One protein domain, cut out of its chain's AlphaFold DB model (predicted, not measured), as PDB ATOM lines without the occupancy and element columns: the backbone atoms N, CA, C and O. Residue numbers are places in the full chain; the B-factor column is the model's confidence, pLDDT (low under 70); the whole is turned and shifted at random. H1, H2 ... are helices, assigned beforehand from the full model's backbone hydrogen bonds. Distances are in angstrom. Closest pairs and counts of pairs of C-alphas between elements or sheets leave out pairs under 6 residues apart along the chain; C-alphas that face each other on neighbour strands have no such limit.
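What this domain is: This is residues 288 to 355 of the 355 residues of an uncharacterized protein of Ilumatobacter coccineus (strain NBRC 103263 / KCTC 29153 / YM16-304) (UniProt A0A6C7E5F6). With little regular structure, this domain is a compact body of loops that includes the four-residue helix H1, while residues 347 to 355, of which 347 to 351 belong to H2, stick out as an arm. Short pairings tie the loops: residues 294 to 295 with 339 to 340, parallel, and 297 to 298 with 305 to 306 and 320 to 321 with 328 to 329, antiparallel. The 68 printed residues have two named helices, H1 then H2, and no named strand; the class is all helix, with 13 residues in named elements. The whole is compact, radius of gyration of the C-alphas 12.3 A, spanning 40 by 29 by 23 A.

Where its parts are: H2, residues 343 to 351, runs 11.9 A from C-alpha 343 at (28.344, -16.709, 28.514). H1, residues 310 to 313, begins at C-alpha 310 (24.438, -10.433, 14.636).

How they stand to each other: H2 and H1 are apart. Every O i to N i+4 pair of H2 is within hydrogen-bond range; H1 is too short for one.

The domain as a whole: The C-alphas farthest apart, of Gly 326 and Pro 355, are 40.0 A apart. The printed part has no cut. The H1 to H2 link, 29 residues, is long. Residue 355 alone is under pLDDT 70.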
ATOM      1  N   SER A 288      22.264   0.089  28.169       91.44
ATOM      2  CA  SER A 288      21.273   0.285  29.231       91.44
ATOM      3  C   SER A 288      19.904  -0.329  28.906       91.44
ATOM      4  O   SER A 288      19.234  -0.852  29.799       91.44
ATOM      5  N   PHE A 289      19.492  -0.321  27.634       91.12
ATOM      6  CA  PHE A 289      18.203  -0.866  27.193       91.12
ATOM      7  C   PHE A 289      18.162  -2.405  27.189       91.12
ATOM      8  O   PHE A 289      17.072  -2.989  27.200       91.12
ATOM      9  N   LEU A 290      19.330  -3.056  27.219       94.06
ATOM     10  CA  LEU A 290      19.476  -4.504  27.361       94.06
ATOM     11  C   LEU A 290      19.606  -4.954  28.816       94.06
ATOM     12  O   LEU A 290      19.596  -6.159  29.080       94.06
ATOM     13  N   ARG A 291      19.660  -4.021  29.775       90.38
ATOM     14  CA  ARG A 291      19.708  -4.349  31.201       90.38
ATOM     15  C   ARG A 291      18.592  -5.327  31.569       90.38
ATOM     16  O   ARG A 291      17.428  -5.128  31.222       90.38
ATOM     17  N   ASP A 292      18.977  -6.402  32.254       91.62
ATOM     18  CA  ASP A 292      18.122  -7.526  32.655       91.62
ATOM     19  C   ASP A 292      17.492  -8.343  31.506       91.62
ATOM     20  O   ASP A 292      16.738  -9.282  31.763       91.62
ATOM     21  N   ARG A 293      17.776  -8.018  30.240       95.44
ATOM     22  CA  ARG A 293      17.223  -8.703  29.058       95.44
ATOM     23  C   ARG A 293      18.210  -9.641  28.376       95.44
ATOM     24  O   ARG A 293      17.790 -10.356  27.474       95.44
ATOM     25  N   VAL A 294      19.466  -9.648  28.808       97.06
ATOM     26  CA  VAL A 294      20.480 -10.616  28.383       97.06
ATOM     27  C   VAL A 294      20.382 -11.833  29.293       97.06
ATOM     28  O   VAL A 294      20.563 -11.720  30.505       97.06
ATOM     29  N   VAL A 295      20.042 -12.986  28.731       96.94
ATOM     30  CA  VAL A 295      19.790 -14.218  29.490       96.94
ATOM     31  C   VAL A 295      20.523 -15.402  28.866       96.94
ATOM     32  O   VAL A 295      21.010 -15.319  27.748       96.94
ATOM     33  N   ASP A 296      20.585 -16.527  29.568       96.62
ATOM     34  CA  ASP A 296      20.936 -17.811  28.975       96.62
ATOM     35  C   ASP A 296      19.658 -18.568  28.593       96.62
ATOM     36  O   ASP A 296      18.832 -18.900  29.442       96.62
ATOM     37  N   LEU A 297      19.474 -18.849  27.306       96.81
ATOM     38  CA  LEU A 297      18.444 -19.776  26.849       96.81
ATOM     39  C   LEU A 297      19.078 -21.086  26.392       96.81
ATOM     40  O   LEU A 297      20.215 -21.125  25.929       96.81
ATOM     41  N   ALA A 298      18.300 -22.159  26.472       96.88
ATOM     42  CA  ALA A 298      18.583 -23.412  25.793       96.88
ATOM     43  C   ALA A 298      17.486 -23.664  24.757       96.88
ATOM     44  O   ALA A 298      16.307 -23.393  25.007       96.88
ATOM     45  N   CYS A 299      17.864 -24.196  23.599       97.00
ATOM     46  CA  CYS A 299      16.910 -24.572  22.567       97.00
ATOM     47  C   CYS A 299      15.948 -25.645  23.097       97.00
ATOM     48  O   CYS A 299      16.379 -26.695  23.567       97.00
ATOM     49  N   THR A 300      14.635 -25.447  22.951       96.31
ATOM     50  CA  THR A 300      13.639 -26.440  23.401       96.31
ATOM     51  C   THR A 300      13.600 -27.703  22.537       96.31
ATOM     52  O   THR A 300      12.994 -28.688  22.944       96.31
ATOM     53  N   GLY A 301      14.202 -27.669  21.344       96.44
ATOM     54  CA  GLY A 301      14.284 -28.812  20.433       96.44
ATOM     55  C   GLY A 301      15.474 -29.734  20.711       96.44
ATOM     56  O   GLY A 301      15.296 -30.946  20.757       96.44
ATOM     57  N   CYS A 302      16.678 -29.179  20.899       97.12
ATOM     58  CA  CYS A 302      17.913 -29.966  21.068       97.12
ATOM     59  C   CYS A 302      18.617 -29.788  22.424       97.12
ATOM     60  O   CYS A 302      19.558 -30.518  22.710       97.12
ATOM     61  N   GLY A 303      18.197 -28.834  23.259       96.62
ATOM     62  CA  GLY A 303      18.819 -28.552  24.557       96.62
ATOM     63  C   GLY A 303      20.127 -27.756  24.498       96.62
ATOM     64  O   GLY A 303      20.609 -27.328  25.544       96.62
ATOM     65  N   THR A 304      20.694 -27.512  23.311       96.94
ATOM     66  CA  THR A 304      21.931 -26.734  23.153       96.94
ATOM     67  C   THR A 304      21.750 -25.296  23.662       96.94
ATOM     68  O   THR A 304      20.709 -24.689  23.370       96.94
ATOM     69  N   PRO A 305      22.734 -24.725  24.392       97.31
ATOM     70  CA  PRO A 305      22.730 -23.310  24.751       97.31
ATOM     71  C   PRO A 305      22.596 -22.421  23.515       97.31
ATOM     72  O   PRO A 305      23.293 -22.617  22.520       97.31
ATOM     73  N   HIS A 306      21.686 -21.456  23.574       97.75
ATOM     74  CA  HIS A 306      21.356 -20.583  22.456       97.75
ATOM     75  C   HIS A 306      22.123 -19.268  22.539       97.75
ATOM     76  O   HIS A 306      22.142 -18.622  23.588       97.75
ATOM     77  N   PHE A 307      22.722 -18.867  21.424       97.94
ATOM     78  CA  PHE A 307      23.439 -17.610  21.264       97.94
ATOM     79  C   PHE A 307      22.794 -16.836  20.121       97.94
ATOM     80  O   PHE A 307      22.762 -17.337  18.998       97.94
ATOM     81  N   ASP A 308      22.256 -15.655  20.420       97.56
ATOM     82  CA  ASP A 308      21.748 -14.755  19.388       97.56
ATOM     83  C   ASP A 308      22.933 -14.060  18.704       97.56
ATOM     84  O   ASP A 308      23.724 -13.372  19.356       97.56
ATOM     85  N   VAL A 309      23.056 -14.255  17.390       92.50
ATOM     86  CA  VAL A 309      24.154 -13.723  16.569       92.50
ATOM     87  C   VAL A 309      23.726 -12.479  15.794       92.50
ATOM     88  O   VAL A 309      22.541 -12.261  15.531       92.50
ATOM     89  N   GLY A 310      24.698 -11.660  15.390       93.31
ATOM     90  CA  GLY A 310      24.438 -10.433  14.636       93.31
ATOM     91  C   GLY A 310      23.438  -9.519  15.352       93.31
ATOM     92  O   GLY A 310      23.480  -9.356  16.571       93.31
ATOM     93  N   LEU A 311      22.501  -8.938  14.600       93.00
ATOM     94  CA  LEU A 311      21.525  -7.983  15.138       93.00
ATOM     95  C   LEU A 311      20.559  -8.585  16.168       93.00
ATOM     96  O   LEU A 311      20.049  -7.845  17.012       93.00
ATOM     97  N   ASP A 312      20.336  -9.900  16.155       95.56
ATOM     98  CA  ASP A 312      19.498 -10.566  17.158       95.56
ATOM     99  C   ASP A 312      20.151 -10.517  18.548       95.56
ATOM    100  O   ASP A 312      19.449 -10.471  19.559       95.56
ATOM    101  N   GLY A 313      21.483 -10.401  18.615       95.88
ATOM    102  CA  GLY A 313      22.226 -10.173  19.856       95.88
ATOM    103  C   GLY A 313      22.037  -8.769  20.452       95.88
ATOM    104  O   GLY A 313      22.341  -8.565  21.628       95.88
ATOM    105  N   LEU A 314      21.505  -7.813  19.681       95.12
ATOM    106  CA  LEU A 314      21.228  -6.437  20.117       95.12
ATOM    107  C   LEU A 314      19.738  -6.130  20.272       95.12
ATOM    108  O   LEU A 314      19.382  -5.160  20.936       95.12
ATOM    109  N   ARG A 315      18.853  -6.917  19.654       94.00
ATOM    110  CA  ARG A 315      17.424  -6.603  19.550       94.00
ATOM    111  C   ARG A 315      16.600  -7.587  20.364       94.00
ATOM    112  O   ARG A 315      16.375  -8.699  19.898       94.00
ATOM    113  N   PRO A 316      16.065  -7.202  21.536       95.12
ATOM    114  CA  PRO A 316      15.219  -8.097  22.311       95.12
ATOM    115  C   PRO A 316      14.008  -8.581  21.505       95.12
ATOM    116  O   PRO A 316      13.171  -7.782  21.070       95.12
ATOM    117  N   HIS A 317      13.864  -9.896  21.378       95.88
ATOM    118  CA  HIS A 317      12.807 -10.547  20.605       95.88
ATOM    119  C   HIS A 317      12.206 -11.731  21.382       95.88
ATOM    120  O   HIS A 317      12.667 -12.059  22.475       95.88
ATOM    121  N   ASP A 318      11.076 -12.277  20.911       95.38
ATOM    122  CA  ASP A 318      10.365 -13.379  21.586       95.38
ATOM    123  C   ASP A 318      10.489 -14.733  20.877       95.38
ATOM    124  O   ASP A 318      10.182 -15.757  21.490       95.38
ATOM    125  N   LEU A 319      10.902 -14.743  19.609       96.38
ATOM    126  CA  LEU A 319      11.061 -15.933  18.778       96.38
ATOM    127  C   LEU A 319      12.531 -16.098  18.390       96.38
ATOM    128  O   LEU A 319      13.042 -15.294  17.620       96.38
ATOM    129  N   HIS A 320      13.175 -17.138  18.903       97.19
ATOM    130  CA  HIS A 320      14.577 -17.456  18.648       97.19
ATOM    131  C   HIS A 320      14.688 -18.613  17.655       97.19
ATOM    132  O   HIS A 320      13.875 -19.542  17.704       97.19
ATOM    133  N   ILE A 321      15.720 -18.596  16.811       96.88
ATOM    134  CA  ILE A 321      16.039 -19.672  15.866       96.88
ATOM    135  C   ILE A 321      17.334 -20.337  16.328       96.88
ATOM    136  O   ILE A 321      18.390 -19.714  16.357       96.88
ATOM    137  N   CYS A 322      17.278 -21.617  16.689       96.31
ATOM    138  CA  CYS A 322      18.474 -22.337  17.119       96.31
ATOM    139  C   CYS A 322      19.428 -22.585  15.942       96.31
ATOM    140  O   CYS A 322      19.106 -23.362  15.045       96.31
ATOM    141  N   HIS A 323      20.643 -22.035  15.990       93.62
ATOM    142  CA  HIS A 323      21.661 -22.261  14.952       93.62
ATOM    143  C   HIS A 323      22.130 -23.721  14.836       93.62
ATOM    144  O   HIS A 323      22.681 -24.107  13.811       93.62
ATOM    145  N   HIS A 324      21.908 -24.544  15.867       95.44
ATOM    146  CA  HIS A 324      22.316 -25.948  15.854       95.44
ATOM    147  C   HIS A 324      21.313 -26.866  15.137       95.44
ATOM    148  O   HIS A 324      21.720 -27.718  14.355       95.44
ATOM    149  N   CYS A 325      20.008 -26.718  15.403       97.00
ATOM    150  CA  CYS A 325      18.978 -27.620  14.862       97.00
ATOM    151  C   CYS A 325      17.883 -26.932  14.031       97.00
ATOM    152  O   CYS A 325      16.981 -27.609  13.547       97.00
ATOM    153  N   GLY A 326      17.919 -25.605  13.896       96.56
ATOM    154  CA  GLY A 326      16.930 -24.815  13.158       96.56
ATOM    155  C   GLY A 326      15.574 -24.662  13.852       96.56
ATOM    156  O   GLY A 326      14.678 -24.041  13.291       96.56
ATOM    157  N   ALA A 327      15.389 -25.220  15.054       97.12
ATOM    158  CA  ALA A 327      14.120 -25.112  15.764       97.12
ATOM    159  C   ALA A 327      13.843 -23.665  16.188       97.12
ATOM    160  O   ALA A 327      14.684 -23.018  16.816       97.12
ATOM    161  N   GLU A 328      12.627 -23.211  15.907       97.44
ATOM    162  CA  GLU A 328      12.063 -21.986  16.456       97.44
ATOM    163  C   GLU A 328      11.537 -22.229  17.871       97.44
ATOM    164  O   GLU A 328      10.826 -23.205  18.132       97.44
ATOM    165  N   PHE A 329      11.863 -21.343  18.807       96.75
ATOM    166  CA  PHE A 329      11.385 -21.462  20.178       96.75
ATOM    167  C   PHE A 329      11.244 -20.107  20.864       96.75
ATOM    168  O   PHE A 329      11.838 -19.108  20.465       96.75
ATOM    169  N   LYS A 330      10.439 -20.074  21.929       94.50
ATOM    170  CA  LYS A 330      10.294 -18.897  22.789       94.50
ATOM    171  C   LYS A 330      11.023 -19.124  24.101       94.50
ATOM    172  O   LYS A 330      10.831 -20.162  24.741       94.50
ATOM    173  N   GLY A 331      11.821 -18.148  24.523       84.06
ATOM    174  CA  GLY A 331      12.467 -18.175  25.829       84.06
ATOM    175  C   GLY A 331      11.440 -18.150  26.963       84.06
ATOM    176  O   GLY A 331      10.477 -17.382  26.937       84.06
ATOM    177  N   ARG A 332      11.643 -18.973  27.996       81.06
ATOM    178  CA  ARG A 332      10.874 -18.892  29.248       81.06
ATOM    179  C   ARG A 332      11.576 -17.926  30.204       81.06
ATOM    180  O   ARG A 332      12.228 -18.356  31.147       81.06
ATOM    181  N   SER A 333      11.469 -16.627  29.939       81.06
ATOM    182  CA  SER A 333      12.010 -15.567  30.805       81.06
ATOM    183  C   SER A 333      10.890 -14.770  31.475       81.06
ATOM    184  O   SER A 333       9.769 -14.697  30.968       81.06
ATOM    185  N   ARG A 334      11.199 -14.126  32.613       84.12
ATOM    186  CA  ARG A 334      10.306 -13.135  33.244       84.12
ATOM    187  C   ARG A 334       9.999 -11.965  32.301       84.12
ATOM    188  O   ARG A 334       8.959 -11.323  32.430       84.12
ATOM    189  N   TYR A 335      10.901 -11.691  31.357       83.56
ATOM    190  CA  TYR A 335      10.709 -10.704  30.304       83.56
ATOM    191  C   TYR A 335      10.242 -11.378  29.021       83.56
ATOM    192  O   TYR A 335      10.801 -12.380  28.589       83.56
ATOM    193  N   ARG A 336       9.242 -10.777  28.367       84.56
ATOM    194  CA  ARG A 336       8.693 -11.293  27.106       84.56
ATOM    195  C   ARG A 336       9.683 -11.234  25.935       84.56
ATOM    196  O   ARG A 336       9.589 -12.063  25.043       84.56
ATOM    197  N   LYS A 337      10.554 -10.222  25.910       94.94
ATOM    198  CA  LYS A 337      11.542  -9.990  24.849       94.94
ATOM    199  C   LYS A 337      12.933  -9.921  25.459       94.94
ATOM    200  O   LYS A 337      13.152  -9.053  26.316       94.94
ATOM    201  N   VAL A 338      13.820 -10.800  25.014       96.81
ATOM    202  CA  VAL A 338      15.180 -10.986  25.536       96.81
ATOM    203  C   VAL A 338      16.168 -11.194  24.391       96.81
ATOM    204  O   VAL A 338      15.750 -11.385  23.252       96.81
ATOM    205  N   VAL A 339      17.455 -11.132  24.715       97.31
ATOM    206  CA  VAL A 339      18.557 -11.625  23.883       97.31
ATOM    207  C   VAL A 339      19.297 -12.703  24.673       97.31
ATOM    208  O   VAL A 339      19.390 -12.627  25.902       97.31
ATOM    209  N   SER A 340      19.785 -13.729  23.993       97.75
ATOM    210  CA  SER A 340      20.410 -14.898  24.593       97.75
ATOM    211  C   SER A 340      21.914 -14.898  24.373       97.75
ATOM    212  O   SER A 340      22.391 -14.809  23.242       97.75
ATOM    213  N   ASN A 341      22.666 -15.069  25.455       98.38
ATOM    214  CA  ASN A 341      24.103 -15.272  25.417       98.38
ATOM    215  C   ASN A 341      24.519 -16.356  26.432       98.38
ATOM    216  O   ASN A 341      24.405 -16.135  27.642       98.38
ATOM    217  N   PRO A 342      25.036 -17.521  25.984       97.75
ATOM    218  CA  PRO A 342      25.433 -18.613  26.873       97.75
ATOM    219  C   PRO A 342      26.521 -18.233  27.885       97.75
ATOM    220  O   PRO A 342      26.590 -18.842  28.959       97.75
ATOM    221  N   ALA A 343      27.328 -17.205  27.592       97.50
ATOM    222  CA  ALA A 343      28.344 -16.709  28.514       97.50
ATOM    223  C   ALA A 343      27.742 -16.266  29.860       97.50
ATOM    224  O   ALA A 343      28.402 -16.398  30.884       97.50
ATOM    225  N   VAL A 344      26.466 -15.858  29.914       96.69
ATOM    226  CA  VAL A 344      25.773 -15.517  31.171       96.69
ATOM    227  C   VAL A 344      25.705 -16.704  32.142       96.69
ATOM    228  O   VAL A 344      25.860 -16.544  33.355       96.69
ATOM    229  N   ALA A 345      25.447 -17.917  31.645       96.06
ATOM    230  CA  ALA A 345      25.450 -19.119  32.478       96.06
ATOM    231  C   ALA A 345      26.868 -19.515  32.888       96.06
ATOM    232  O   ALA A 345      27.090 -19.889  34.038       96.06
ATOM    233  N   LEU A 346      27.817 -19.415  31.957       95.81
ATOM    234  CA  LEU A 346      29.216 -19.740  32.205       95.81
ATOM    235  C   LEU A 346      29.838 -18.815  33.260       95.81
ATOM    236  O   LEU A 346      30.434 -19.302  34.214       95.81
ATOM    237  N   ILE A 347      29.606 -17.506  33.171       94.44
ATOM    238  CA  ILE A 347      30.098 -16.530  34.151       94.44
ATOM    239  C   ILE A 347      29.497 -16.793  35.525       94.44
ATOM    240  O   ILE A 347      30.233 -16.803  36.500       94.44
ATOM    241  N   ARG A 348      28.197 -17.104  35.628       94.25
ATOM    242  CA  ARG A 348      27.599 -17.476  36.924       94.25
ATOM    243  C   ARG A 348      28.256 -18.709  37.551       94.25
ATOM    244  O   ARG A 348      28.415 -18.732  38.768       94.25
ATOM    245  N   ARG A 349      28.644 -19.709  36.747       94.25
ATOM    246  CA  ARG A 349      29.411 -20.869  37.237       94.25
ATOM    247  C   ARG A 349      30.814 -20.462  37.676       94.25
ATOM    248  O   ARG A 349      31.252 -20.881  38.736       94.25
ATOM    249  N   LEU A 350      31.512 -19.619  36.921       93.00
ATOM    250  CA  LEU A 350      32.832 -19.123  37.324       93.00
ATOM    251  C   LEU A 350      32.763 -18.287  38.606       93.00
ATOM    252  O   LEU A 350      33.571 -18.474  39.509       93.00
ATOM    253  N   SER A 351      31.740 -17.444  38.749       88.25
ATOM    254  CA  SER A 351      31.526 -16.647  39.956       88.25
ATOM    255  C   SER A 351      31.262 -17.505  41.196       88.25
ATOM    256  O   SER A 351      31.623 -17.079  42.290       88.25
ATOM    257  N   SER A 352      30.688 -18.711  41.068       85.12
ATOM    258  CA  SER A 352      30.512 -19.619  42.215       85.12
ATOM    259  C   SER A 352      31.807 -20.284  42.695       85.12
ATOM    260  O   SER A 352      31.794 -20.903  43.753       85.12
ATOM    261  N   HIS A 353      32.895 -20.173  41.928       77.75
ATOM    262  CA  HIS A 353      34.235 -20.638  42.310       77.75
ATOM    263  C   HIS A 353      35.117 -19.505  42.859       77.75
ATOM    264  O   HIS A 353      36.273 -19.755  43.196       77.75
ATOM    265  N   THR A 354      34.590 -18.278  42.952       75.44
ATOM    266  CA  THR A 354      35.316 -17.151  43.554       75.44
ATOM    267  C   THR A 354      35.564 -17.446  45.041       75.44
ATOM    268  O   THR A 354      34.594 -17.803  45.720       75.44
ATOM    269  N   PRO A 355      36.813 -17.338  45.533       59.28
ATOM    270  CA  PRO A 355      37.156 -17.548  46.942       59.28
ATOM    271  C   PRO A 355      36.375 -16.684  47.939       59.28
ATOM    272  O   PRO A 355      36.001 -15.541  47.582       59.28
TER     273      PRO A 355